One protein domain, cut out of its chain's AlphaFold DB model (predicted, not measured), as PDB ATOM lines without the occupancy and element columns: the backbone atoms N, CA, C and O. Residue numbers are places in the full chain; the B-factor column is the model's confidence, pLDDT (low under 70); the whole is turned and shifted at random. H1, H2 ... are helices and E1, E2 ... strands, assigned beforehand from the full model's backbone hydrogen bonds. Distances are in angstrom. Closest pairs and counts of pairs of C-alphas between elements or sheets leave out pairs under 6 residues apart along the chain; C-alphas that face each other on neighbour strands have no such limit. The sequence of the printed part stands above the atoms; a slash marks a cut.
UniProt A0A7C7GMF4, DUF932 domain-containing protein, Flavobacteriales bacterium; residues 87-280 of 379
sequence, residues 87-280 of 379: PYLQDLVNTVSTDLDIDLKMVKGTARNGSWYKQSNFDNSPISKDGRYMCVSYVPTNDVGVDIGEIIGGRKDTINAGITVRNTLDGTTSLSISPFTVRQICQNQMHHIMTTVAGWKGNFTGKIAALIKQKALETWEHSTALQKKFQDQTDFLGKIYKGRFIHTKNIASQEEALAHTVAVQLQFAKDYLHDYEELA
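Overview. This is residues 87 to 280 of the 379 residues of the protein "DUF932 domain-containing protein" of Flavobacteriales bacterium (UniProt A0A7C7GMF4). What does the model look like at first sight? A twisted antiparallel sheet of five strands makes a wall, and the long helix H6 crosses over E3 and E4 on one of its faces, with H1 packed on the same face over E2 and E3. Beyond H6, away from the sheet, H3, H4 and H5 form a small cluster of crossed helices, while H2 only grazes the sheet near the last residues of H6. How is it made up, and how large is it? The 194 printed residues hold six named helices and five named strands in the chain order H1 E1 E2 H2 E3 E4 E5 H3 H4 H5 H6, the sheet order is E1 E2 E3 E4 E5, and the class is mixed, helices and strands. The whole is compact and rounded, with a radius of gyration of the C-alphas of 16.9 A and spans of 45 by 45 by 31 A.

Along the chain. Where are the strands? E3, residues 158 to 168, is 31.2 A long from first to last C-alpha and begins at (28.140, 3.013, 53.650); E4, residues 175 to 183, is 24.8 A long and E2, residues 133 to 140, 23.6 A. The shorter strands are E1, residues 104 to 106, and E5, residues 189 to 191. Where are the helices? H6, residues 255 to 280, spans 38.4 A and ends at C-alpha 280 (19.970, 11.404, 55.354), while H1, residues 87 to 99, spans 18.4 A from C-alpha 87 at (51.428, 7.573, 36.235). H3, residues 207 to 221, spans 21.3 A; H2 is residues 148 to 151, H4 residues 224 to 229 and H5 residues 233 to 239.

Arrangement. How do the strands pair? E3 and E4 form a hairpin, with N 162 and O 180 at 2.8 A, and E4 forms another with E5, with N 181 and O 190 at 2.9 A; E3 E4 E5 is a meander, each strand the antiparallel neighbour of the one before. E2 pairs with E3, with N 138 and O 163 at 2.8 A, and the hairpin of E1 and E2 has N 105 and O 139 at 2.9 A. E3 bends by 50 degrees at residue 162, and E4 by 54 degrees at residue 179. Which helices are on the sheet? H6 and H1 are on one face, two layers with the helices over one face of the sheet. H6, at a height of 7.0 A, is only just slantwise to the strands, at 31 degrees to E3 on the local plane; the closest C-alphas of H6 and E4 are those of Ala 269 and Pro 179, 4.8 A apart. H1, at a height of 9.5 A, runs along the strands, at 15 degrees to E2 on the local plane. What does the hub, H6, touch? It touches H1 about perpendicular at 74 degrees, with the C-alphas of Ala 259 and Val 96 closest at 6.2 A, and H2 with those of Glu 277 and Ile 148 at 6.3 A. It only just touches H3, with Gln 267 and Thr 219 closest at 6.8 A between C-alphas, and H5, with His 260 and Lys 239 at 6.5 A, 3 pairs of C-alphas within 8 A in each case. H3 touches H5 at a steep tilt of 62 degrees, opposite ways, the C-alphas of Trp 220 and Gln 233 being closest at 7.1 A, and only just touches H4, with 3 pairs, only at the corner, those of Trp 220 and Leu 226 being closest at 6.1 A. Are the helix backbones in order? Each O i to N i+4 pair is within hydrogen-bond range in H1, H3, H4 and H5, and 16 of 22 are in H6; H2 is too short for such a pair.

Size, cuts and confidence. How far does it reach, and is it cut? The two C-alphas farthest apart are those of Gly 153 and Asn 250, at 51.6 A, and the printed part has no cut. Which links are long? They are E1 to E2 with 26 residues, and E5 to H3 and H5 to H6 with 15 each. Where is confidence low? The mean pLDDT of the printed part is 74.7, with 57 residues under 70, among them residues 108 to 125, 194 to 212 and 241 to 253.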
ATOM      1  N   PRO A  87      50.857   8.457  35.216       86.75
ATOM      2  CA  PRO A  87      51.428   7.573  36.235       86.75
ATOM      3  C   PRO A  87      52.190   8.331  37.328       86.75
ATOM      4  O   PRO A  87      52.068   7.988  38.495       86.75
ATOM      5  N   TYR A  88      52.863   9.436  36.987       89.00
ATOM      6  CA  TYR A  88      53.524  10.298  37.976       89.00
ATOM      7  C   TYR A  88      52.564  10.772  39.075       89.00
ATOM      8  O   TYR A  88      52.910  10.782  40.252       89.00
ATOM      9  N   LEU A  89      51.338  11.148  38.705       88.75
ATOM     10  CA  LEU A  89      50.338  11.601  39.673       88.75
ATOM     11  C   LEU A  89      49.857  10.482  40.602       88.75
ATOM     12  O   LEU A  89      49.467  10.768  41.730       88.75
ATOM     13  N   GLN A  90      49.870   9.231  40.143       87.75
ATOM     14  CA  GLN A  90      49.523   8.075  40.971       87.75
ATOM     15  C   GLN A  90      50.660   7.759  41.947       87.75
ATOM     16  O   GLN A  90      50.403   7.626  43.142       87.75
ATOM     17  N   ASP A  91      51.909   7.755  41.467       89.75
ATOM     18  CA  ASP A  91      53.110   7.616  42.305       89.75
ATOM     19  C   ASP A  91      53.136   8.680  43.412       89.75
ATOM     20  O   ASP A  91      53.393   8.373  44.579       89.75
ATOM     21  N   LEU A  92      52.808   9.929  43.063       90.69
ATOM     22  CA  LEU A  92      52.718  11.026  44.021       90.69
ATOM     23  C   LEU A  92      51.637  10.773  45.081       90.69
ATOM     24  O   LEU A  92      51.891  10.976  46.266       90.69
ATOM     25  N   VAL A  93      50.441  10.323  44.682       90.88
ATOM     26  CA  VAL A  93      49.363  10.003  45.636       90.88
ATOM     27  C   VAL A  93      49.780   8.882  46.584       90.88
ATOM     28  O   VAL A  93      49.592   9.035  47.787       90.88
ATOM     29  N   ASN A  94      50.389   7.813  46.069       90.69
ATOM     30  CA  ASN A  94      50.853   6.677  46.873       90.69
ATOM     31  C   ASN A  94      51.965   7.080  47.853       90.69
ATOM     32  O   ASN A  94      51.994   6.630  48.998       90.69
ATOM     33  N   THR A  95      52.870   7.960  47.421       91.31
ATOM     34  CA  THR A  95      53.931   8.504  48.278       91.31
ATOM     35  C   THR A  95      53.320   9.319  49.417       91.31
ATOM     36  O   THR A  95      53.586   9.053  50.583       91.31
ATOM     37  N   VAL A  96      52.418  10.253  49.096       90.00
ATOM     38  CA  VAL A  96      51.761  11.098  50.104       90.00
ATOM     39  C   VAL A  96      50.903  10.279  51.064       90.00
ATOM     40  O   VAL A  96      50.854  10.594  52.248       90.00
ATOM     41  N   SER A  97      50.209   9.248  50.583       89.25
ATOM     42  CA  SER A  97      49.386   8.406  51.448       89.25
ATOM     43  C   SER A  97      50.240   7.588  52.413       89.25
ATOM     44  O   SER A  97      49.906   7.516  53.592       89.25
ATOM     45  N   THR A  98      51.379   7.069  51.944       89.38
ATOM     46  CA  THR A  98      52.375   6.388  52.784       89.38
ATOM     47  C   THR A  98      52.934   7.333  53.850       89.38
ATOM     48  O   THR A  98      52.948   6.978  55.025       89.38
ATOM     49  N   ASP A  99      53.307   8.562  53.476       86.06
ATOM     50  CA  ASP A  99      53.785   9.587  54.421       86.06
ATOM     51  C   ASP A  99      52.757   9.924  55.511       86.06
ATOM     52  O   ASP A  99      53.117  10.327  56.617       86.06
ATOM     53  N   LEU A 100      51.467   9.828  55.179       83.75
ATOM     54  CA  LEU A 100      50.359  10.123  56.084       83.75
ATOM     55  C   LEU A 100      49.874   8.901  56.872       83.75
ATOM     56  O   LEU A 100      48.952   9.061  57.671       83.75
ATOM     57  N   ASP A 101      50.460   7.720  56.654       86.25
ATOM     58  CA  ASP A 101      49.993   6.445  57.214       86.25
ATOM     59  C   ASP A 101      48.519   6.151  56.860       86.25
ATOM     60  O   ASP A 101      47.711   5.696  57.668       86.25
ATOM     61  N   ILE A 102      48.140   6.476  55.619       86.19
ATOM     62  CA  ILE A 102      46.809   6.227  55.064       86.19
ATOM     63  C   ILE A 102      46.946   5.178  53.970       86.19
ATOM     64  O   ILE A 102      47.471   5.453  52.890       86.19
ATOM     65  N   ASP A 103      46.412   3.987  54.218       88.88
ATOM     66  CA  ASP A 103      46.271   2.985  53.168       88.88
ATOM     67  C   ASP A 103      45.104   3.366  52.246       88.88
ATOM     68  O   ASP A 103      43.976   3.600  52.694       88.88
ATOM     69  N   LEU A 104      45.390   3.499  50.950       88.88
ATOM     70  CA  LEU A 104      44.437   3.925  49.932       88.88
ATOM     71  C   LEU A 104      44.146   2.776  48.978       88.88
ATOM     72  O   LEU A 104      45.043   2.206  48.363       88.88
ATOM     73  N   LYS A 105      42.858   2.530  48.737       86.88
ATOM     74  CA  LYS A 105      42.412   1.722  47.604       86.88
ATOM     75  C   LYS A 105      41.929   2.623  46.481       86.88
ATOM     76  O   LYS A 105      41.128   3.540  46.689       86.88
ATOM     77  N   MET A 106      42.360   2.315  45.265       85.44
ATOM     78  CA  MET A 106      41.746   2.891  44.079       85.44
ATOM     79  C   MET A 106      40.313   2.369  43.952       85.44
ATOM     80  O   MET A 106      40.048   1.164  44.031       85.44
ATOM     81  N   VAL A 107      39.371   3.280  43.747       80.06
ATOM     82  CA  VAL A 107      37.983   2.930  43.462       80.06
ATOM     83  C   VAL A 107      37.928   2.412  42.037       80.06
ATOM     84  O   VAL A 107      38.116   3.165  41.080       80.06
ATOM     85  N   LYS A 108      37.685   1.106  41.894       69.44
ATOM     86  CA  LYS A 108      37.519   0.477  40.583       69.44
ATOM     87  C   LYS A 108      36.388   1.182  39.840       69.44
ATOM     88  O   LYS A 108      35.311   1.387  40.397       69.44
ATOM     89  N   GLY A 109      36.630   1.549  38.582       59.62
ATOM     90  CA  GLY A 109      35.613   2.180  37.748       59.62
ATOM     91  C   GLY A 109      34.372   1.290  37.658       59.62
ATOM     92  O   GLY A 109      34.420   0.210  37.083       59.62
ATOM     93  N   THR A 110      33.248   1.741  38.208       48.81
ATOM     94  CA  THR A 110      31.943   1.045  38.150       48.81
ATOM     95  C   THR A 110      31.128   1.414  36.923       48.81
ATOM     96  O   THR A 110      29.921   1.180  36.815       48.81
ATOM     97  N   ALA A 111      31.818   2.024  35.975       46.06
ATOM     98  CA  ALA A 111      31.230   2.693  34.861       46.06
ATOM     99  C   ALA A 111      30.914   1.631  33.792       46.06
ATOM    100  O   ALA A 111      31.813   1.089  33.151       46.06
ATOM    101  N   ARG A 112      29.621   1.297  33.651       42.34
ATOM    102  CA  ARG A 112      29.089   0.300  32.701       42.34
ATOM    103  C   ARG A 112      29.541   0.594  31.259       42.34
ATOM    104  O   ARG A 112      29.943   1.714  30.951       42.34
ATOM    105  N   ASN A 113      29.450  -0.405  30.370       34.22
ATOM    106  CA  ASN A 113      29.665  -0.247  28.922       34.22
ATOM    107  C   ASN A 113      29.026   1.060  28.415       34.22
ATOM    108  O   ASN A 113      27.819   1.229  28.542       34.22
ATOM    109  N   GLY A 114      29.837   1.976  27.873       38.47
ATOM    110  CA  GLY A 114      29.403   3.329  27.479       38.47
ATOM    111  C   GLY A 114      29.983   4.461  28.336       38.47
ATOM    112  O   GLY A 114      29.940   5.621  27.934       38.47
ATOM    113  N   SER A 115      30.607   4.133  29.468       46.78
ATOM    114  CA  SER A 115      31.304   5.092  30.320       46.78
ATOM    115  C   SER A 115      32.524   5.755  29.665       46.78
ATOM    116  O   SER A 115      33.101   5.254  28.697       46.78
ATOM    117  N   TRP A 116      32.941   6.911  30.202       51.91
ATOM    118  CA  TRP A 116      34.090   7.686  29.696       51.91
ATOM    119  C   TRP A 116      35.420   6.917  29.751       51.91
ATOM    120  O   TRP A 116      36.350   7.258  29.020       51.91
ATOM    121  N   TYR A 117      35.492   5.877  30.583       52.53
ATOM    122  CA  TYR A 117      36.677   5.074  30.866       52.53
ATOM    123  C   TYR A 117      36.635   3.773  30.067       52.53
ATOM    124  O   TYR A 117      36.318   2.707  30.583       52.53
ATOM    125  N   LYS A 118      36.897   3.860  28.760       50.00
ATOM    126  CA  LYS A 118      36.945   2.669  27.895       50.00
ATOM    127  C   LYS A 118      38.246   1.876  28.038       50.00
ATOM    128  O   LYS A 118      38.346   0.801  27.454       50.00
ATOM    129  N   GLN A 119      39.235   2.417  28.749       50.69
ATOM    130  CA  GLN A 119      40.541   1.802  28.944       50.69
ATOM    131  C   GLN A 119      41.051   2.041  30.360       50.69
ATOM    132  O   GLN A 119      40.692   3.018  31.025       50.69
ATOM    133  N   SER A 120      41.910   1.132  30.795       55.53
ATOM    134  CA  SER A 120      42.721   1.287  31.982       55.53
ATOM    135  C   SER A 120      44.190   1.351  31.560       55.53
ATOM    136  O   SER A 120      44.577   0.673  30.608       55.53
ATOM    137  N   ASN A 121      44.998   2.190  32.211       55.59
ATOM    138  CA  ASN A 121      46.452   2.152  32.007       55.59
ATOM    139  C   ASN A 121      47.063   0.898  32.676       55.59
ATOM    140  O   ASN A 121      46.337   0.057  33.213       55.59
ATOM    141  N   PHE A 122      48.396   0.784  32.658       47.84
ATOM    142  CA  PHE A 122      49.141  -0.343  33.243       47.84
ATOM    143  C   PHE A 122      48.803  -0.617  34.725       47.84
ATOM    144  O   PHE A 122      48.832  -1.768  35.152       47.84
ATOM    145  N   ASP A 123      48.370   0.403  35.472       54.03
ATOM    146  CA  ASP A 123      48.017   0.321  36.897       54.03
ATOM    147  C   ASP A 123      46.503   0.157  37.138       54.03
ATOM    148  O   ASP A 123      45.999   0.360  38.241       54.03
ATOM    149  N   ASN A 124      45.746  -0.206  36.097       60.81
ATOM    150  CA  ASN A 124      44.283  -0.280  36.078       60.81
ATOM    151  C   ASN A 124      43.545   1.062  36.285       60.81
ATOM    152  O   ASN A 124      42.329   1.073  36.506       60.81
ATOM    153  N   SER A 125      44.233   2.200  36.159       61.59
ATOM    154  CA  SER A 125      43.618   3.518  36.348       61.59
ATOM    155  C   SER A 125      42.692   3.906  35.194       61.59
ATOM    156  O   SER A 125      43.095   3.772  34.035       61.59
ATOM    157  N   PRO A 126      41.491   4.457  35.467       70.50
ATOM    158  CA  PRO A 126      40.562   4.865  34.420       70.50
ATOM    159  C   PRO A 126      41.126   6.007  33.557       70.50
ATOM    160  O   PRO A 126      41.319   7.137  34.025       70.50
ATOM    161  N   ILE A 127      41.342   5.715  32.270       74.38
ATOM    162  CA  ILE A 127      41.789   6.676  31.256       74.38
ATOM    163  C   ILE A 127      40.838   6.697  30.053       74.38
ATOM    164  O   ILE A 127      40.046   5.774  29.826       74.38
ATOM    165  N   SER A 128      40.878   7.774  29.269       75.62
ATOM    166  CA  SER A 128      40.174   7.801  27.984       75.62
ATOM    167  C   SER A 128      40.808   6.826  26.987       75.62
ATOM    168  O   SER A 128      41.978   6.474  27.097       75.62
ATOM    169  N   LYS A 129      40.034   6.415  25.971       71.25
ATOM    170  CA  LYS A 129      40.464   5.464  24.921       71.25
ATOM    171  C   LYS A 129      41.741   5.889  24.171       71.25
ATOM    172  O   LYS A 129      42.403   5.069  23.551       71.25
ATOM    173  N   ASP A 130      42.007   7.184  24.137       77.19
ATOM    174  CA  ASP A 130      43.152   7.802  23.478       77.19
ATOM    175  C   ASP A 130      44.233   8.236  24.482       77.19
ATOM    176  O   ASP A 130      45.046   9.082  24.138       77.19
ATOM    177  N   GLY A 131      44.190   7.779  25.742       80.00
ATOM    178  CA  GLY A 131      45.150   8.134  26.799       80.00
ATOM    179  C   GLY A 131      45.133   9.604  27.243       80.00
ATOM    180  O   GLY A 131      45.835  10.001  28.173       80.00
ATOM    181  N   ARG A 132      44.320  10.445  26.602       84.19
ATOM    182  CA  ARG A 132      44.306  11.900  26.780       84.19
ATOM    183  C   ARG A 132      43.910  12.348  28.184       84.19
ATOM    184  O   ARG A 132      44.464  13.326  28.690       84.19
ATOM    185  N   TYR A 133      42.927  11.676  28.779       83.44
ATOM    186  CA  TYR A 133      42.321  12.026  30.060       83.44
ATOM    187  C   TYR A 133      42.570  10.931  31.088       83.44
ATOM    188  O   TYR A 133      42.397   9.756  30.782       83.44
ATOM    189  N   MET A 134      42.852  11.335  32.324       85.06
ATOM    190  CA  MET A 134      42.809  10.469  33.501       85.06
ATOM    191  C   MET A 134      41.831  11.053  34.517       85.06
ATOM    192  O   MET A 134      41.807  12.267  34.736       85.06
ATOM    193  N   CYS A 135      41.053  10.187  35.157       82.06
ATOM    194  CA  CYS A 135      40.268  10.531  36.337       82.06
ATOM    195  C   CYS A 135      40.251   9.318  37.269       82.06
ATOM    196  O   CYS A 135      39.506   8.365  37.056       82.06
ATOM    197  N   VAL A 136      41.118   9.356  38.274       84.25
ATOM    198  CA  VAL A 136      41.335   8.268  39.231       84.25
ATOM    199  C   VAL A 136      40.820   8.690  40.591       84.25
ATOM    200  O   VAL A 136      41.093   9.805  41.030       84.25
ATOM    201  N   SER A 137      40.075   7.815  41.256       87.56
ATOM    202  CA  SER A 137      39.553   8.069  42.597       87.56
ATOM    203  C   SER A 137      40.154   7.092  43.594       87.56
ATOM    204  O   SER A 137      40.283   5.907  43.298       87.56
ATOM    205  N   TYR A 138      40.467   7.586  44.783       89.38
ATOM    206  CA  TYR A 138      41.028   6.829  45.893       89.38
ATOM    207  C   TYR A 138      40.178   7.045  47.132       89.38
ATOM    208  O   TYR A 138      39.713   8.159  47.373       89.38
ATOM    209  N   VAL A 139      40.011   5.993  47.926       89.50
ATOM    210  CA  VAL A 139      39.416   6.073  49.262       89.50
ATOM    211  C   VAL A 139      40.299   5.325  50.258       89.50
ATOM    212  O   VAL A 139      40.884   4.306  49.878       89.50
ATOM    213  N   PRO A 140      40.393   5.780  51.517       87.81
ATOM    214  CA  PRO A 140      41.055   5.021  52.565       87.81
ATOM    215  C   PRO A 140      40.426   3.638  52.757       87.81
ATOM    216  O   PRO A 140      39.207   3.466  52.634       87.81
ATOM    217  N   THR A 141      41.260   2.642  53.031       81.56
ATOM    218  CA  THR A 141      40.848   1.282  53.426       81.56
ATOM    219  C   THR A 141      40.625   1.183  54.932       81.56
ATOM    220  O   THR A 141      39.709   0.485  55.360       81.56
ATOM    221  N   ASN A 142      41.433   1.915  55.704       66.94
ATOM    222  CA  ASN A 142      41.468   1.875  57.166       66.94
ATOM    223  C   ASN A 142      40.467   2.830  57.834       66.94
ATOM    224  O   ASN A 142      40.282   2.755  59.045       66.94
ATOM    225  N   ASP A 143      39.840   3.727  57.067       63.12
ATOM    226  CA  ASP A 143      38.881   4.705  57.584       63.12
ATOM    227  C   ASP A 143      37.451   4.247  57.284       63.12
ATOM    228  O   ASP A 143      37.108   3.908  56.142       63.12
ATOM    229  N   VAL A 144      36.625   4.192  58.327       62.16
ATOM    230  CA  VAL A 144      35.270   3.647  58.244       62.16
ATOM    231  C   VAL A 144      34.383   4.736  57.658       62.16
ATOM    232  O   VAL A 144      34.169   5.779  58.268       62.16
ATOM    233  N   GLY A 145      33.895   4.518  56.438       78.00
ATOM    234  CA  GLY A 145      32.847   5.360  55.874       78.00
ATOM    235  C   GLY A 145      31.621   5.417  56.792       78.00
ATOM    236  O   GLY A 145      31.450   4.573  57.668       78.00
ATOM    237  N   VAL A 146      30.738   6.386  56.582       84.81
ATOM    238  CA  VAL A 146      29.534   6.513  57.412       84.81
ATOM    239  C   VAL A 146      28.428   5.579  56.927       84.81
ATOM    240  O   VAL A 146      28.150   5.539  55.725       84.81
ATOM    241  N   ASP A 147      27.799   4.817  57.831       85.56
ATOM    242  CA  ASP A 147      26.632   3.988  57.505       85.56
ATOM    243  C   ASP A 147      25.350   4.827  57.554       85.56
ATOM    244  O   ASP A 147      24.732   5.047  58.593       85.56
ATOM    245  N   ILE A 148      24.937   5.298  56.383       85.56
ATOM    246  CA  ILE A 148      23.696   6.050  56.204       85.56
ATOM    247  C   ILE A 148      22.477   5.141  56.338       85.56
ATOM    248  O   ILE A 148      21.381   5.590  56.676       85.56
ATOM    249  N   GLY A 149      22.657   3.851  56.088       76.81
ATOM    250  CA  GLY A 149      21.594   2.873  56.087       76.81
ATOM    251  C   GLY A 149      20.955   2.673  57.468       76.81
ATOM    252  O   GLY A 149      19.740   2.464  57.545       76.81
ATOM    253  N   GLU A 150      21.722   2.837  58.549       73.06
ATOM    254  CA  GLU A 150      21.202   2.881  59.924       73.06
ATOM    255  C   GLU A 150      20.317   4.115  60.169       73.06
ATOM    256  O   GLU A 150      19.277   4.013  60.818       73.06
ATOM    257  N   ILE A 151      20.668   5.261  59.577       79.00
ATOM    258  CA  ILE A 151      19.927   6.528  59.699       79.00
ATOM    259  C   ILE A 151      18.581   6.460  58.958       79.00
ATOM    260  O   ILE A 151      17.577   6.976  59.449       79.00
ATOM    261  N   ILE A 152      18.539   5.798  57.798       72.12
ATOM    262  CA  ILE A 152      17.348   5.718  56.927       72.12
ATOM    263  C   ILE A 152      16.494   4.454  57.137       72.12
ATOM    264  O   ILE A 152      15.626   4.156  56.314       72.12
ATOM    265  N   GLY A 153      16.706   3.704  58.223       62.81
ATOM    266  CA  GLY A 153      15.814   2.605  58.613       62.81
ATOM    267  C   GLY A 153      16.291   1.189  58.269       62.81
ATOM    268  O   GLY A 153      15.480   0.343  57.891       62.81
ATOM    269  N   GLY A 154      17.584   0.902  58.432       61.09
ATOM    270  CA  GLY A 154      18.085  -0.460  58.670       61.09
ATOM    271  C   GLY A 154      18.629  -1.226  57.460       61.09
ATOM    272  O   GLY A 154      18.696  -2.456  57.496       61.09
ATOM    273  N   ARG A 155      19.030  -0.545  56.381       66.94
ATOM    274  CA  ARG A 155      19.891  -1.158  55.338       66.94
ATOM    275  C   ARG A 155      21.356  -0.907  55.711       66.94
ATOM    276  O   ARG A 155      21.606  -0.035  56.517       66.94
ATOM    277  N   LYS A 156      22.325  -1.648  55.168       73.12
ATOM    278  CA  LYS A 156      23.749  -1.267  55.286       73.12
ATOM    279  C   LYS A 156      24.110  -0.411  54.093       73.12
ATOM    280  O   LYS A 156      24.182  -0.968  53.000       73.12
ATOM    281  N   ASP A 157      24.290   0.892  54.277       84.12
ATOM    282  CA  ASP A 157      24.563   1.833  53.190       84.12
ATOM    283  C   ASP A 157      25.709   2.779  53.522       84.12
ATOM    284  O   ASP A 157      25.525   3.901  53.987       84.12
ATOM    285  N   THR A 158      26.923   2.298  53.278       88.62
ATOM    286  CA  THR A 158      28.140   3.013  53.650       88.62
ATOM    287  C   THR A 158      28.584   3.995  52.568       88.62
ATOM    288  O   THR A 158      28.738   3.621  51.398       88.62
ATOM    289  N   ILE A 159      28.871   5.235  52.962       90.62
ATOM    290  CA  ILE A 159      29.552   6.233  52.132       90.62
ATOM    291  C   ILE A 159      31.013   6.322  52.559       90.62
ATOM    292  O   ILE A 159      31.299   6.649  53.704       90.62
ATOM    293  N   ASN A 160      31.940   6.104  51.627       91.25
ATOM    294  CA  ASN A 160      33.359   6.381  51.854       91.25
ATOM    295  C   ASN A 160      33.735   7.708  51.198       91.25
ATOM    296  O   ASN A 160      33.224   8.043  50.125       91.25
ATOM    297  N   ALA A 161      34.679   8.415  51.809       89.25
ATOM    298  CA  ALA A 161      35.252   9.639  51.274       89.25
ATOM    299  C   ALA A 161      36.739   9.465  50.955       89.25
ATOM    300  O   ALA A 161      37.428   8.644  51.549       89.25
ATOM    301  N   GLY A 162      37.233  10.240  50.001       89.62
ATOM    302  CA  GLY A 162      38.634  10.294  49.621       89.62
ATOM    303  C   GLY A 162      38.854  11.357  48.553       89.62
ATOM    304  O   GLY A 162      38.226  12.414  48.589       89.62
ATOM    305  N   ILE A 163      39.718  11.099  47.579       89.75
ATOM    306  CA  ILE A 163      40.051  12.085  46.542       89.75
ATOM    307  C   ILE A 163      39.846  11.537  45.141       89.75
ATOM    308  O   ILE A 163      39.964  10.344  44.892       89.75
ATOM    309  N   THR A 164      39.616  12.443  44.200       87.94
ATOM    310  CA  THR A 164      39.789  12.195  42.772       87.94
ATOM    311  C   THR A 164      40.919  13.057  42.242       87.94
ATOM    312  O   THR A 164      40.929  14.267  42.474       87.94
ATOM    313  N   VAL A 165      41.805  12.460  41.450       87.94
ATOM    314  CA  VAL A 165      42.803  13.156  40.640       87.94
ATOM    315  C   VAL A 165      42.386  13.116  39.176       87.94
ATOM    316  O   VAL A 165      42.187  12.052  38.594       87.94
ATOM    317  N   ARG A 166      42.267  14.294  38.569       85.19
ATOM    318  CA  ARG A 166      41.956  14.499  37.153       85.19
ATOM    319  C   ARG A 166      43.131  15.134  36.449       85.19
ATOM    320  O   ARG A 166      43.680  16.107  36.959       85.19
ATOM    321  N   ASN A 167      43.445  14.660  35.254       87.38
ATOM    322  CA  ASN A 167      44.538  15.199  34.461       87.38
ATOM    323  C   ASN A 167      44.243  15.134  32.961       87.38
ATOM    324  O   ASN A 167      43.524  14.242  32.503       87.38
ATOM    325  N   THR A 168      44.832  16.057  32.197       87.38
ATOM    326  CA  THR A 168      44.830  16.013  30.730       87.38
ATOM    327  C   THR A 168      46.187  16.286  30.137       87.38
ATOM    328  O   THR A 168      46.909  17.167  30.592       87.38
ATOM    329  N   LEU A 169      46.475  15.607  29.033       88.44
ATOM    330  CA  LEU A 169      47.711  15.809  28.285       88.44
ATOM    331  C   LEU A 169      47.587  16.851  27.162       88.44
ATOM    332  O   LEU A 169      48.600  17.305  26.647       88.44
ATOM    333  N   ASP A 170      46.370  17.267  26.797       84.00
ATOM    334  CA  ASP A 170      46.128  18.140  25.636       84.00
ATOM    335  C   ASP A 170      45.709  19.583  25.980       84.00
ATOM    336  O   ASP A 170      45.396  20.381  25.101       84.00
ATOM    337  N   GLY A 171      45.637  19.910  27.268       75.25
ATOM    338  CA  GLY A 171      45.300  21.246  27.753       75.25
ATOM    339  C   GLY A 171      43.846  21.663  27.686       75.25
ATOM    340  O   GLY A 171      43.535  22.823  27.959       75.25
ATOM    341  N   THR A 172      42.928  20.734  27.424       75.06
ATOM    342  CA  THR A 172      41.493  21.038  27.529       75.06
ATOM    343  C   THR A 172      40.974  21.156  28.955       75.06
ATOM    344  O   THR A 172      39.899  21.720  29.174       75.06
ATOM    345  N   THR A 173      41.729  20.685  29.944       71.88
ATOM    346  CA  THR A 173      41.495  21.010  31.349       71.88
ATOM    347  C   THR A 173      42.822  21.180  32.089       71.88
ATOM    348  O   THR A 173      43.911  20.993  31.561       71.88
ATOM    349  N   SER A 174      42.723  21.655  33.319       76.25
ATOM    350  CA  SER A 174      43.790  21.648  34.313       76.25
ATOM    351  C   SER A 174      43.854  20.308  35.042       76.25
ATOM    352  O   SER A 174      42.798  19.704  35.270       76.25
ATOM    353  N   LEU A 175      45.034  19.963  35.555       84.25
ATOM    354  CA  LEU A 175      45.201  19.027  36.659       84.25
ATOM    355  C   LEU A 175      44.345  19.481  37.844       84.25
ATOM    356  O   LEU A 175      44.343  20.656  38.224       84.25
ATOM    357  N   SER A 176      43.565  18.565  38.401       83.62
ATOM    358  CA  SER A 176      42.704  18.850  39.537       83.62
ATOM    359  C   SER A 176      42.642  17.676  40.500       83.62
ATOM    360  O   SER A 176      42.256  16.585  40.109       83.62
ATOM    361  N   ILE A 177      42.945  17.944  41.762       85.69
ATOM    362  CA  ILE A 177      42.728  17.055  42.897       85.69
ATOM    363  C   ILE A 177      41.543  17.631  43.671       85.69
ATOM    364  O   ILE A 177      41.536  18.818  44.004       85.69
ATOM    365  N   SER A 178      40.509  16.829  43.891       83.38
ATOM    366  CA  SER A 178      39.301  17.260  44.599       83.38
ATOM    367  C   SER A 178      38.774  16.165  45.514       83.38
ATOM    368  O   SER A 178      39.012  14.993  45.212       83.38
ATOM    369  N   PRO A 179      38.006  16.507  46.558       86.38
ATOM    370  CA  PRO A 179      37.364  15.516  47.397       86.38
ATOM    371  C   PRO A 179      36.367  14.689  46.584       86.38
ATOM    372  O   PRO A 179      35.823  15.128  45.561       86.38
ATOM    373  N   PHE A 180      36.147  13.471  47.038       88.06
ATOM    374  CA  PHE A 180      35.368  12.459  46.353       88.06
ATOM    375  C   PHE A 180      34.618  11.627  47.378       88.06
ATOM    376  O   PHE A 180      35.182  11.271  48.408       88.06
ATOM    377  N   THR A 181      33.371  11.285  47.081       90.06
ATOM    378  CA  THR A 181      32.600  10.334  47.878       90.06
ATOM    379  C   THR A 181      32.009   9.250  46.994       90.06
ATOM    380  O   THR A 181      31.653   9.480  45.834       90.06
ATOM    381  N   VAL A 182      31.922   8.044  47.549       89.50
ATOM    382  CA  VAL A 182      31.369   6.877  46.867       89.50
ATOM    383  C   VAL A 182      30.534   6.029  47.811       89.50
ATOM    384  O   VAL A 182      30.961   5.659  48.906       89.50
ATOM    385  N   ARG A 183      29.342   5.682  47.340       88.25
ATOM    386  CA  ARG A 183      28.415   4.777  48.014       88.25
ATOM    387  C   ARG A 183      28.819   3.326  47.782       88.25
ATOM    388  O   ARG A 183      28.839   2.890  46.641       88.25
ATOM    389  N   GLN A 184      29.115   2.546  48.817       83.44
ATOM    390  CA  GLN A 184      29.726   1.222  48.641       83.44
ATOM    391  C   GLN A 184      28.805   0.182  47.977       83.44
ATOM    392  O   GLN A 184      29.302  -0.641  47.209       83.44
ATOM    393  N   ILE A 185      27.484   0.221  48.216       81.62
ATOM    394  CA  ILE A 185      26.556  -0.804  47.694       81.62
ATOM    395  C   ILE A 185      26.492  -0.787  46.164       81.62
ATOM    396  O   ILE A 185      26.604  -1.823  45.514       81.62
ATOM    397  N   CYS A 186      26.251   0.388  45.588       77.31
ATOM    398  CA  CYS A 186      26.001   0.541  44.154       77.31
ATOM    399  C   CYS A 186      27.112   1.305  43.437       77.31
ATOM    400  O   CYS A 186      27.137   1.322  42.215       77.31
ATOM    401  N   GLN A 187      28.058   1.866  44.193       82.50
ATOM    402  CA  GLN A 187      29.199   2.621  43.691       82.50
ATOM    403  C   GLN A 187      28.793   3.913  42.980       82.50
ATOM    404  O   GLN A 187      29.479   4.320  42.047       82.50
ATOM    405  N   ASN A 188      27.725   4.568  43.459       85.75
ATOM    406  CA  ASN A 188      27.359   5.931  43.066       85.75
ATOM    407  C   ASN A 188      28.462   6.890  43.490       85.75
ATOM    408  O   ASN A 188      28.894   6.870  44.646       85.75
ATOM    409  N   GLN A 189      28.903   7.729  42.559       86.00
ATOM    410  CA  GLN A 189      30.060   8.592  42.732       86.00
ATOM    411  C   GLN A 189      29.655  10.061  42.767       86.00
ATOM    412  O   GLN A 189      28.812  10.518  41.992       86.00
ATOM    413  N   MET A 190      30.323  10.822  43.628       87.12
ATOM    414  CA  MET A 190      30.213  12.270  43.675       87.12
ATOM    415  C   MET A 190      31.607  12.890  43.746       87.12
ATOM    416  O   MET A 190      32.375  12.668  44.679       87.12
ATOM    417  N   HIS A 191      31.932  13.691  42.733       85.94
ATOM    418  CA  HIS A 191      33.175  14.450  42.685       85.94
ATOM    419  C   HIS A 191      32.901  15.872  43.183       85.94
ATOM    420  O   HIS A 191      32.211  16.653  42.518       85.94
ATOM    421  N   HIS A 192      33.454  16.231  44.340       82.06
ATOM    422  CA  HIS A 192      33.208  17.512  45.003       82.06
ATOM    423  C   HIS A 192      34.079  18.609  44.399       82.06
ATOM    424  O   HIS A 192      35.163  18.941  44.875       82.06
ATOM    425  N   ILE A 193      33.626  19.174  43.280       70.06
ATOM    426  CA  ILE A 193      34.375  20.216  42.570       70.06
ATOM    427  C   ILE A 193      34.223  21.552  43.295       70.06
ATOM    428  O   ILE A 193      33.379  22.380  42.944       70.06
ATOM    429  N   MET A 194      35.103  21.786  44.264       59.34
ATOM    430  CA  MET A 194      35.220  23.069  44.945       59.34
ATOM    431  C   MET A 194      35.667  24.145  43.947       59.34
ATOM    432  O   MET A 194      36.827  24.208  43.533       59.34
ATOM    433  N   THR A 195      34.758  25.028  43.532       42.22
ATOM    434  CA  THR A 195      35.137  26.179  42.687       42.22
ATOM    435  C   THR A 195      35.518  27.427  43.464       42.22
ATOM    436  O   THR A 195      36.057  28.365  42.878       42.22
ATOM    437  N   THR A 196      35.286  27.415  44.772       38.62
ATOM    438  CA  THR A 196      35.371  28.575  45.660       38.62
ATOM    439  C   THR A 196      36.666  28.684  46.459       38.62
ATOM    440  O   THR A 196      36.873  29.719  47.081       38.62
ATOM    441  N   VAL A 197      37.626  27.759  46.320       37.47
ATOM    442  CA  VAL A 197      39.034  28.022  46.710       37.47
ATOM    443  C   VAL A 197      39.721  28.905  45.646       37.47
ATOM    444  O   VAL A 197      40.804  28.622  45.135       37.47
ATOM    445  N   ALA A 198      39.034  29.944  45.170       30.64
ATOM    446  CA  ALA A 198      39.540  30.849  44.149       30.64
ATOM    447  C   ALA A 198      40.431  31.919  44.800       30.64
ATOM    448  O   ALA A 198      39.960  32.693  45.620       30.64
ATOM    449  N   GLY A 199      41.706  31.989  44.394       32.34
ATOM    450  CA  GLY A 199      42.576  33.144  44.677       32.34
ATOM    451  C   GLY A 199      43.423  33.066  45.949       32.34
ATOM    452  O   GLY A 199      43.918  34.087  46.416       32.34
ATOM    453  N   TRP A 200      43.614  31.878  46.511       39.81
ATOM    454  CA  TRP A 200      44.269  31.714  47.803       39.81
ATOM    455  C   TRP A 200      45.804  31.815  47.690       39.81
ATOM    456  O   TRP A 200      46.521  30.837  47.511       39.81
ATOM    457  N   LYS A 201      46.292  33.058  47.715       37.84
ATOM    458  CA  LYS A 201      47.654  33.450  48.106       37.84
ATOM    459  C   LYS A 201      47.553  34.351  49.348       37.84
ATOM    460  O   LYS A 201      47.972  35.502  49.314       37.84
ATOM    461  N   GLY A 202      46.882  33.870  50.398       35.72
ATOM    462  CA  GLY A 202      46.847  34.555  51.697       35.72
ATOM    463  C   GLY A 202      45.896  35.751  51.854       35.72
ATOM    464  O   GLY A 202      46.057  36.494  52.816       35.72
ATOM    465  N   ASN A 203      44.892  35.960  50.990       39.75
ATOM    466  CA  ASN A 203      43.888  37.012  51.225       39.75
ATOM    467  C   ASN A 203      42.561  36.425  51.750       39.75
ATOM    468  O   ASN A 203      41.707  35.982  50.983       39.75
ATOM    469  N   PHE A 204      42.409  36.411  53.078       51.09
ATOM    470  CA  PHE A 204      41.273  35.840  53.824       51.09
ATOM    471  C   PHE A 204      40.116  36.820  54.070       51.09
ATOM    472  O   PHE A 204      39.335  36.656  55.001       51.09
ATOM    473  N   THR A 205      40.006  37.873  53.267       44.84
ATOM    474  CA  THR A 205      39.140  39.024  53.570       44.84
ATOM    475  C   THR A 205      37.684  38.871  53.107       44.84
ATOM    476  O   THR A 205      36.843  39.696  53.452       44.84
ATOM    477  N   GLY A 206      37.348  37.814  52.356       56.16
ATOM    478  CA  GLY A 206      35.979  37.527  51.904       56.16
ATOM    479  C   GLY A 206      35.270  36.453  52.739       56.16
ATOM    480  O   GLY A 206      35.912  35.523  53.217       56.16
ATOM    481  N   LYS A 207      33.929  36.510  52.836       59.91
ATOM    482  CA  LYS A 207      33.104  35.539  53.598       59.91
ATOM    483  C   LYS A 207      33.420  34.071  53.267       59.91
ATOM    484  O   LYS A 207      33.550  33.252  54.163       59.91
ATOM    485  N   ILE A 208      33.610  33.750  51.985       57.31
ATOM    486  CA  ILE A 208      33.968  32.394  51.528       57.31
ATOM    487  C   ILE A 208      35.379  31.991  51.987       57.31
ATOM    488  O   ILE A 208      35.611  30.842  52.345       57.31
ATOM    489  N   ALA A 209      36.328  32.928  51.995       59.59
ATOM    490  CA  ALA A 209      37.699  32.652  52.410       59.59
ATOM    491  C   ALA A 209      37.806  32.440  53.928       59.59
ATOM    492  O   ALA A 209      38.595  31.605  54.360       59.59
ATOM    493  N   ALA A 210      36.994  33.150  54.719       64.44
ATOM    494  CA  ALA A 210      36.887  32.935  56.160       64.44
ATOM    495  C   ALA A 210      36.348  31.532  56.488       64.44
ATOM    496  O   ALA A 210      36.930  30.851  57.323       64.44
ATOM    497  N   LEU A 211      35.322  31.068  55.764       63.47
ATOM    498  CA  LEU A 211      34.786  29.708  55.914       63.47
ATOM    499  C   LEU A 211      35.820  28.634  55.548       63.47
ATOM    500  O   LEU A 211      36.006  27.678  56.291       63.47
ATOM    501  N   ILE A 212      36.549  28.811  54.438       66.12
ATOM    502  CA  ILE A 212      37.632  27.888  54.050       66.12
ATOM    503  C   ILE A 212      38.740  27.873  55.105       66.12
ATOM    504  O   ILE A 212      39.270  26.809  55.410       66.12
ATOM    505  N   LYS A 213      39.093  29.040  55.662       71.94
ATOM    506  CA  LYS A 213      40.076  29.132  56.743       71.94
ATOM    507  C   LYS A 213      39.601  28.365  57.965       71.94
ATOM    508  O   LYS A 213      40.354  27.552  58.466       71.94
ATOM    509  N   GLN A 214      38.382  28.620  58.425       73.00
ATOM    510  CA  GLN A 214      37.823  27.948  59.591       73.00
ATOM    511  C   GLN A 214      37.844  26.429  59.405       73.00
ATOM    512  O   GLN A 214      38.429  25.739  60.227       73.00
ATOM    513  N   LYS A 215      37.339  25.937  58.269       69.94
ATOM    514  CA  LYS A 215      37.347  24.506  57.956       69.94
ATOM    515  C   LYS A 215      38.758  23.926  57.941       69.94
ATOM    516  O   LYS A 215      39.003  22.882  58.517       69.94
ATOM    517  N   ALA A 216      39.706  24.634  57.329       75.25
ATOM    518  CA  ALA A 216      41.106  24.243  57.374       75.25
ATOM    519  C   ALA A 216      41.622  24.110  58.815       75.25
ATOM    520  O   ALA A 216      42.277  23.123  59.131       75.25
ATOM    521  N   LEU A 217      41.322  25.081  59.681       77.56
ATOM    522  CA  LEU A 217      41.749  25.038  61.078       77.56
ATOM    523  C   LEU A 217      41.121  23.873  61.841       77.56
ATOM    524  O   LEU A 217      41.849  23.157  62.516       77.56
ATOM    525  N   GLU A 218      39.825  23.634  61.664       73.81
ATOM    526  CA  GLU A 218      39.126  22.493  62.264       73.81
ATOM    527  C   GLU A 218      39.735  21.164  61.778       73.81
ATOM    528  O   GLU A 218      40.130  20.322  62.584       73.81
ATOM    529  N   THR A 219      39.932  20.992  60.463       74.94
ATOM    530  CA  THR A 219      40.600  19.801  59.910       74.94
ATOM    531  C   THR A 219      42.008  19.621  60.494       74.94
ATOM    532  O   THR A 219      42.415  18.499  60.791       74.94
ATOM    533  N   TRP A 220      42.774  20.705  60.649       80.81
ATOM    534  CA  TRP A 220      44.114  20.669  61.237       80.81
ATOM    535  C   TRP A 220      44.092  20.213  62.697       80.81
ATOM    536  O   TRP A 220      44.863  19.335  63.085       80.81
ATOM    537  N   GLU A 221      43.212  20.799  63.507       80.06
ATOM    538  CA  GLU A 221      43.071  20.504  64.937       80.06
ATOM    539  C   GLU A 221      42.692  19.040  65.181       80.06
ATOM    540  O   GLU A 221      43.200  18.419  66.117       80.06
ATOM    541  N   HIS A 222      41.896  18.455  64.287       76.31
ATOM    542  CA  HIS A 222      41.430  17.073  64.394       76.31
ATOM    543  C   HIS A 222      42.276  16.045  63.624       76.31
ATOM    544  O   HIS A 222      41.967  14.853  63.659       76.31
ATOM    545  N   SER A 223      43.355  16.455  62.946       77.50
ATOM    546  CA  SER A 223      44.190  15.548  62.151       77.50
ATOM    547  C   SER A 223      45.625  15.474  62.661       77.50
ATOM    548  O   SER A 223      46.494  16.266  62.291       77.50
ATOM    549  N   THR A 224      45.926  14.425  63.431       80.44
ATOM    550  CA  THR A 224      47.300  14.121  63.868       80.44
ATOM    551  C   THR A 224      48.253  13.898  62.693       80.44
ATOM    552  O   THR A 224      49.449  14.146  62.811       80.44
ATOM    553  N   ALA A 225      47.744  13.426  61.551       78.44
ATOM    554  CA  ALA A 225      48.543  13.231  60.345       78.44
ATOM    555  C   ALA A 225      49.003  14.575  59.753       78.44
ATOM    556  O   ALA A 225      50.169  14.720  59.389       78.44
ATOM    557  N   LEU A 226      48.121  15.583  59.720       79.81
ATOM    558  CA  LEU A 226      48.499  16.936  59.306       79.81
ATOM    559  C   LEU A 226      49.469  17.568  60.309       79.81
ATOM    560  O   LEU A 226      50.505  18.080  59.896       79.81
ATOM    561  N   GLN A 227      49.199  17.442  61.611       84.69
ATOM    562  CA  GLN A 227      50.057  17.987  62.673       84.69
ATOM    563  C   GLN A 227      51.479  17.407  62.676       84.69
ATOM    564  O   GLN A 227      52.412  18.078  63.097       84.69
ATOM    565  N   LYS A 228      51.667  16.170  62.196       85.31
ATOM    566  CA  LYS A 228      52.999  15.581  61.986       85.31
ATOM    567  C   LYS A 228      53.680  16.087  60.713       85.31
ATOM    568  O   LYS A 228      54.905  16.142  60.670       85.31
ATOM    569  N   LYS A 229      52.905  16.382  59.663       82.38
ATOM    570  CA  LYS A 229      53.432  16.734  58.337       82.38
ATOM    571  C   LYS A 229      53.839  18.201  58.223       82.38
ATOM    572  O   LYS A 229      54.817  18.484  57.538       82.38
ATOM    573  N   PHE A 230      53.098  19.115  58.844       84.94
ATOM    574  CA  PHE A 230      53.400  20.548  58.788       84.94
ATOM    575  C   PHE A 230      53.869  21.050  60.152       84.94
ATOM    576  O   PHE A 230      53.489  20.505  61.187       84.94
ATOM    577  N   GLN A 231      54.721  22.073  60.151       86.12
ATOM    578  CA  GLN A 231      55.402  22.517  61.372       86.12
ATOM    579  C   GLN A 231      54.425  23.095  62.404       86.12
ATOM    580  O   GLN A 231      54.562  22.855  63.603       86.12
ATOM    581  N   ASP A 232      53.457  23.876  61.929       86.31
ATOM    582  CA  ASP A 232      52.421  24.498  62.738       86.31
ATOM    583  C   ASP A 232      51.189  24.855  61.883       86.31
ATOM    584  O   ASP A 232      51.146  24.662  60.665       86.31
ATOM    585  N   GLN A 233      50.164  25.400  62.542       83.31
ATOM    586  CA  GLN A 233      48.911  25.818  61.915       83.31
ATOM    587  C   GLN A 233      49.110  26.925  60.858       83.31
ATOM    588  O   GLN A 233      48.357  26.995  59.883       83.31
ATOM    589  N   THR A 234      50.112  27.792  61.031       81.62
ATOM    590  CA  THR A 234      50.427  28.870  60.082       81.62
ATOM    591  C   THR A 234      51.075  28.304  58.825       81.62
ATOM    592  O   THR A 234      50.685  28.698  57.725       81.62
ATOM    593  N   ASP A 235      52.006  27.358  58.968       81.25
ATOM    594  CA  ASP A 235      52.605  26.624  57.852       81.25
ATOM    595  C   ASP A 235      51.524  25.884  57.057       81.25
ATOM    596  O   ASP A 235      51.367  26.115  55.859       81.25
ATOM    597  N   PHE A 236      50.661  25.114  57.720       82.00
ATOM    598  CA  PHE A 236      49.546  24.432  57.059       82.00
ATOM    599  C   PHE A 236      48.615  25.372  56.286       82.00
ATOM    600  O   PHE A 236      48.322  25.145  55.107       82.00
ATOM    601  N   LEU A 237      48.189  26.471  56.916       76.75
ATOM    602  CA  LEU A 237      47.410  27.504  56.238       76.75
ATOM    603  C   LEU A 237      48.189  28.171  55.098       76.75
ATOM    604  O   LEU A 237      47.577  28.658  54.157       76.75
ATOM    605  N   GLY A 238      49.516  28.216  55.147       71.88
ATOM    606  CA  GLY A 238      50.349  28.687  54.043       71.88
ATOM    607  C   GLY A 238      50.421  27.703  52.869       71.88
ATOM    608  O   GLY A 238      50.660  28.124  51.734       71.88
ATOM    609  N   LYS A 239      50.199  26.407  53.125       74.25
ATOM    610  CA  LYS A 239      50.369  25.301  52.166       74.25
ATOM    611  C   LYS A 239      49.069  24.742  51.593       74.25
ATOM    612  O   LYS A 239      49.119  23.887  50.709       74.25
ATOM    613  N   ILE A 240      47.903  25.196  52.038       70.25
ATOM    614  CA  ILE A 240      46.663  24.871  51.332       70.25
ATOM    615  C   ILE A 240      46.707  25.577  49.969       70.25
ATOM    616  O   ILE A 240      46.883  26.784  49.846       70.25
ATOM    617  N   TYR A 241      46.564  24.807  48.899       62.72
ATOM    618  CA  TYR A 241      46.505  25.340  47.545       62.72
ATOM    619  C   TYR A 241      45.115  25.130  46.969       62.72
ATOM    620  O   TYR A 241      44.352  24.247  47.369       62.72
ATOM    621  N   LYS A 242      44.791  25.925  45.948       60.44
ATOM    622  CA  LYS A 242      43.700  25.559  45.055       60.44
ATOM    623  C   LYS A 242      44.075  24.202  44.473       60.44
ATOM    624  O   LYS A 242      45.056  24.128  43.741       60.44
ATOM    625  N   GLY A 243      43.273  23.167  44.718       58.50
ATOM    626  CA  GLY A 243      43.505  21.831  44.158       58.50
ATOM    627  C   GLY A 243      43.429  21.755  42.629       58.50
ATOM    628  O   GLY A 243      43.312  20.678  42.070       58.50
ATOM    629  N   ARG A 244      43.469  22.897  41.933       65.25
ATOM    630  CA  ARG A 244      43.503  23.057  40.487       65.25
ATOM    631  C   ARG A 244      44.847  23.660  40.081       65.25
ATOM    632  O   ARG A 244      45.109  24.829  40.370       65.25
ATOM    633  N   PHE A 245      45.615  22.905  39.311       69.75
ATOM    634  CA  PHE A 245      46.928  23.276  38.805       69.75
ATOM    635  C   PHE A 245      46.841  23.531  37.307       69.75
ATOM    636  O   PHE A 245      46.417  22.679  36.527       69.75
ATOM    637  N   ILE A 246      47.192  24.746  36.896       65.62
ATOM    638  CA  ILE A 246      47.213  25.102  35.481       65.62
ATOM    639  C   ILE A 246      48.537  24.603  34.906       65.62
ATOM    640  O   ILE A 246      49.599  24.941  35.424       65.62
ATOM    641  N   HIS A 247      48.449  23.842  33.819       69.31
ATOM    642  CA  HIS A 247      49.554  23.314  33.018       69.31
ATOM    643  C   HIS A 247      50.320  24.412  32.258       69.31
ATOM    644  O   HIS A 247      50.546  24.316  31.062       69.31
ATOM    645  N   THR A 248      50.664  25.505  32.927       59.78
ATOM    646  CA  THR A 248      51.495  26.602  32.404       59.78
ATOM    647  C   THR A 248      52.696  26.879  33.304       59.78
ATOM    648  O   THR A 248      53.440  27.831  33.090       59.78
ATOM    649  N   LYS A 249      52.880  26.057  34.341       62.47
ATOM    650  CA  LYS A 249      54.001  26.108  35.275       62.47
ATOM    651  C   LYS A 249      54.715  24.765  35.260       62.47
ATOM    652  O   LYS A 249      54.054  23.735  35.150       62.47
ATOM    653  N   ASN A 250      56.039  24.797  35.382       66.56
ATOM    654  CA  ASN A 250      56.853  23.591  35.493       66.56
ATOM    655  C   ASN A 250      56.372  22.761  36.696       66.56
ATOM    656  O   ASN A 250      56.292  23.280  37.808       66.56
ATOM    657  N   ILE A 251      56.038  21.491  36.468       65.56
ATOM    658  CA  ILE A 251      55.520  20.616  37.520       65.56
ATOM    659  C   ILE A 251      56.573  20.283  38.576       65.56
ATOM    660  O   ILE A 251      56.237  20.211  39.751       65.56
ATOM    661  N   ALA A 252      57.849  20.187  38.187       65.06
ATOM    662  CA  ALA A 252      58.950  19.914  39.106       65.06
ATOM    663  C   ALA A 252      59.096  21.024  40.158       65.06
ATOM    664  O   ALA A 252      59.456  20.760  41.298       65.06
ATOM    665  N   SER A 253      58.745  22.271  39.818       68.06
ATOM    666  CA  SER A 253      58.711  23.371  40.791       68.06
ATOM    667  C   SER A 253      57.396  23.464  41.572       68.06
ATOM    668  O   SER A 253      57.207  24.399  42.350       68.06
ATOM    669  N   GLN A 254      56.455  22.546  41.344       74.50
ATOM    670  CA  GLN A 254      55.140  22.490  41.988       74.50
ATOM    671  C   GLN A 254      54.870  21.139  42.673       74.50
ATOM    672  O   GLN A 254      53.795  20.977  43.241       74.50
ATOM    673  N   GLU A 255      55.813  20.193  42.649       80.69
ATOM    674  CA  GLU A 255      55.657  18.846  43.213       80.69
ATOM    675  C   GLU A 255      55.278  18.884  44.696       80.69
ATOM    676  O   GLU A 255      54.280  18.291  45.096       80.69
ATOM    677  N   GLU A 256      55.987  19.687  45.493       81.75
ATOM    678  CA  GLU A 256      55.672  19.894  46.911       81.75
ATOM    679  C   GLU A 256      54.252  20.466  47.100       81.75
ATOM    680  O   GLU A 256      53.477  20.003  47.936       81.75
ATOM    681  N   ALA A 257      53.857  21.440  46.272       79.25
ATOM    682  CA  ALA A 257      52.522  22.037  46.334       79.25
ATOM    683  C   ALA A 257      51.415  21.039  45.944       79.25
ATOM    684  O   ALA A 257      50.315  21.062  46.511       79.25
ATOM    685  N   LEU A 258      51.693  20.144  44.992       82.50
ATOM    686  CA  LEU A 258      50.802  19.045  44.642       82.50
ATOM    687  C   LEU A 258      50.691  18.030  45.776       82.50
ATOM    688  O   LEU A 258      49.575  17.654  46.126       82.50
ATOM    689  N   ALA A 259      51.815  17.636  46.377       86.00
ATOM    690  CA  ALA A 259      51.845  16.712  47.504       86.00
ATOM    691  C   ALA A 259      51.017  17.244  48.682       86.00
ATOM    692  O   ALA A 259      50.165  16.540  49.229       86.00
ATOM    693  N   HIS A 260      51.183  18.527  49.014       81.62
ATOM    694  CA  HIS A 260      50.369  19.201  50.027       81.62
ATOM    695  C   HIS A 260      48.891  19.245  49.655       81.62
ATOM    696  O   HIS A 260      48.037  19.028  50.510       81.62
ATOM    697  N   THR A 261      48.569  19.456  48.378       82.75
ATOM    698  CA  THR A 261      47.178  19.395  47.921       82.75
ATOM    699  C   THR A 261      46.587  18.006  48.131       82.75
ATOM    700  O   THR A 261      45.480  17.914  48.648       82.75
ATOM    701  N   VAL A 262      47.291  16.932  47.761       86.38
ATOM    702  CA  VAL A 262      46.822  15.556  48.003       86.38
ATOM    703  C   VAL A 262      46.535  15.355  49.491       86.38
ATOM    704  O   VAL A 262      45.429  14.941  49.842       86.38
ATOM    705  N   ALA A 263      47.482  15.727  50.356       83.94
ATOM    706  CA  ALA A 263      47.354  15.583  51.803       83.94
ATOM    707  C   ALA A 263      46.137  16.333  52.368       83.94
ATOM    708  O   ALA A 263      45.318  15.748  53.075       83.94
ATOM    709  N   VAL A 264      45.981  17.609  52.012       79.06
ATOM    710  CA  VAL A 264      44.861  18.453  52.458       79.06
ATOM    711  C   VAL A 264      43.528  17.896  51.963       79.06
ATOM    712  O   VAL A 264      42.581  17.779  52.736       79.06
ATOM    713  N   GLN A 265      43.430  17.549  50.676       81.88
ATOM    714  CA  GLN A 265      42.167  17.107  50.083       81.88
ATOM    715  C   GLN A 265      41.718  15.746  50.625       81.88
ATOM    716  O   GLN A 265      40.517  15.539  50.773       81.88
ATOM    717  N   LEU A 266      42.650  14.847  50.967       83.31
ATOM    718  CA  LEU A 266      42.335  13.588  51.655       83.31
ATOM    719  C   LEU A 266      41.678  13.822  53.016       83.31
ATOM    720  O   LEU A 266      40.776  13.077  53.387       83.31
ATOM    721  N   GLN A 267      42.094  14.859  53.743       78.44
ATOM    722  CA  GLN A 267      41.510  15.186  55.044       78.44
ATOM    723  C   GLN A 267      40.178  15.926  54.891       78.44
ATOM    724  O   GLN A 267      39.191  15.515  55.489       78.44
ATOM    725  N   PHE A 268      40.097  16.919  53.996       77.44
ATOM    726  CA  PHE A 268      38.836  17.620  53.694       77.44
ATOM    727  C   PHE A 268      37.742  16.692  53.173       77.44
ATOM    728  O   PHE A 268      36.558  16.997  53.301       77.44
ATOM    729  N   ALA A 269      38.120  15.575  52.550       81.88
ATOM    730  CA  ALA A 269      37.172  14.574  52.104       81.88
ATOM    731  C   ALA A 269      36.326  14.017  53.251       81.88
ATOM    732  O   ALA A 269      35.127  13.820  53.063       81.88
ATOM    733  N   LYS A 270      36.926  13.805  54.428       78.69
ATOM    734  CA  LYS A 270      36.245  13.221  55.590       78.69
ATOM    735  C   LYS A 270      35.075  14.081  56.054       78.69
ATOM    736  O   LYS A 270      34.016  13.547  56.358       78.69
ATOM    737  N   ASP A 271      35.222  15.399  55.979       75.81
ATOM    738  CA  ASP A 271      34.184  16.347  56.394       75.81
ATOM    739  C   ASP A 271      32.899  16.219  55.565       75.81
ATOM    740  O   ASP A 271      31.819  16.555  56.039       75.81
ATOM    741  N   TYR A 272      32.982  15.713  54.328       82.06
ATOM    742  CA  TYR A 272      31.786  15.479  53.516       82.06
ATOM    743  C   TYR A 272      30.935  14.325  54.045       82.06
ATOM    744  O   TYR A 272      29.759  14.272  53.711       82.06
ATOM    745  N   LEU A 273      31.481  13.408  54.854       84.69
ATOM    746  CA  LEU A 273      30.698  12.314  55.439       84.69
ATOM    747  C   LEU A 273      29.583  12.853  56.342       84.69
ATOM    748  O   LEU A 273      28.466  12.348  56.274       84.69
ATOM    749  N   HIS A 274      29.852  13.925  57.093       81.38
ATOM    750  CA  HIS A 274      28.844  14.576  57.927       81.38
ATOM    751  C   HIS A 274      27.701  15.173  57.096       81.38
ATOM    752  O   HIS A 274      26.531  14.982  57.423       81.38
ATOM    753  N   ASP A 275      28.022  15.805  55.960       84.50
ATOM    754  CA  ASP A 275      26.999  16.305  55.035       84.50
ATOM    755  C   ASP A 275      26.066  15.158  54.594       84.50
ATOM    756  O   ASP A 275      24.852  15.328  54.522       84.50
ATOM    757  N   TYR A 276      26.596  13.953  54.339       89.56
ATOM    758  CA  TYR A 276      25.765  12.793  53.992       89.56
ATOM    759  C   TYR A 276      24.833  12.358  55.130       89.56
ATOM    760  O   TYR A 276      23.690  11.988  54.854       89.56
ATOM    761  N   GLU A 277      25.277  12.422  56.386       88.50
ATOM    762  CA  GLU A 277      24.419  12.156  57.547       88.50
ATOM    763  C   GLU A 277      23.298  13.190  57.672       88.50
ATOM    764  O   GLU A 277      22.142  12.824  57.889       88.50
ATOM    765  N   GLU A 278      23.617  14.477  57.510       87.06
ATOM    766  CA  GLU A 278      22.631  15.561  57.556       87.06
ATOM    767  C   GLU A 278      21.587  15.382  56.448       87.06
ATOM    768  O   GLU A 278      20.380  15.409  56.711       87.06
ATOM    769  N   LEU A 279      22.029  15.109  55.218       91.56
ATOM    770  CA  LEU A 279      21.140  14.845  54.086       91.56
ATOM    771  C   LEU A 279      20.238  13.628  54.323       91.56
ATOM    772  O   LEU A 279      19.088  13.630  53.881       91.56
ATOM    773  N   ALA A 280      20.734  12.602  55.017       92.19
ATOM    774  CA  ALA A 280      19.970  11.404  55.354       92.19
ATOM    775  C   ALA A 280      18.920  11.636  56.447       92.19
ATOM    776  O   ALA A 280      17.920  10.924  56.508       92.19
TER     777      ALA A 280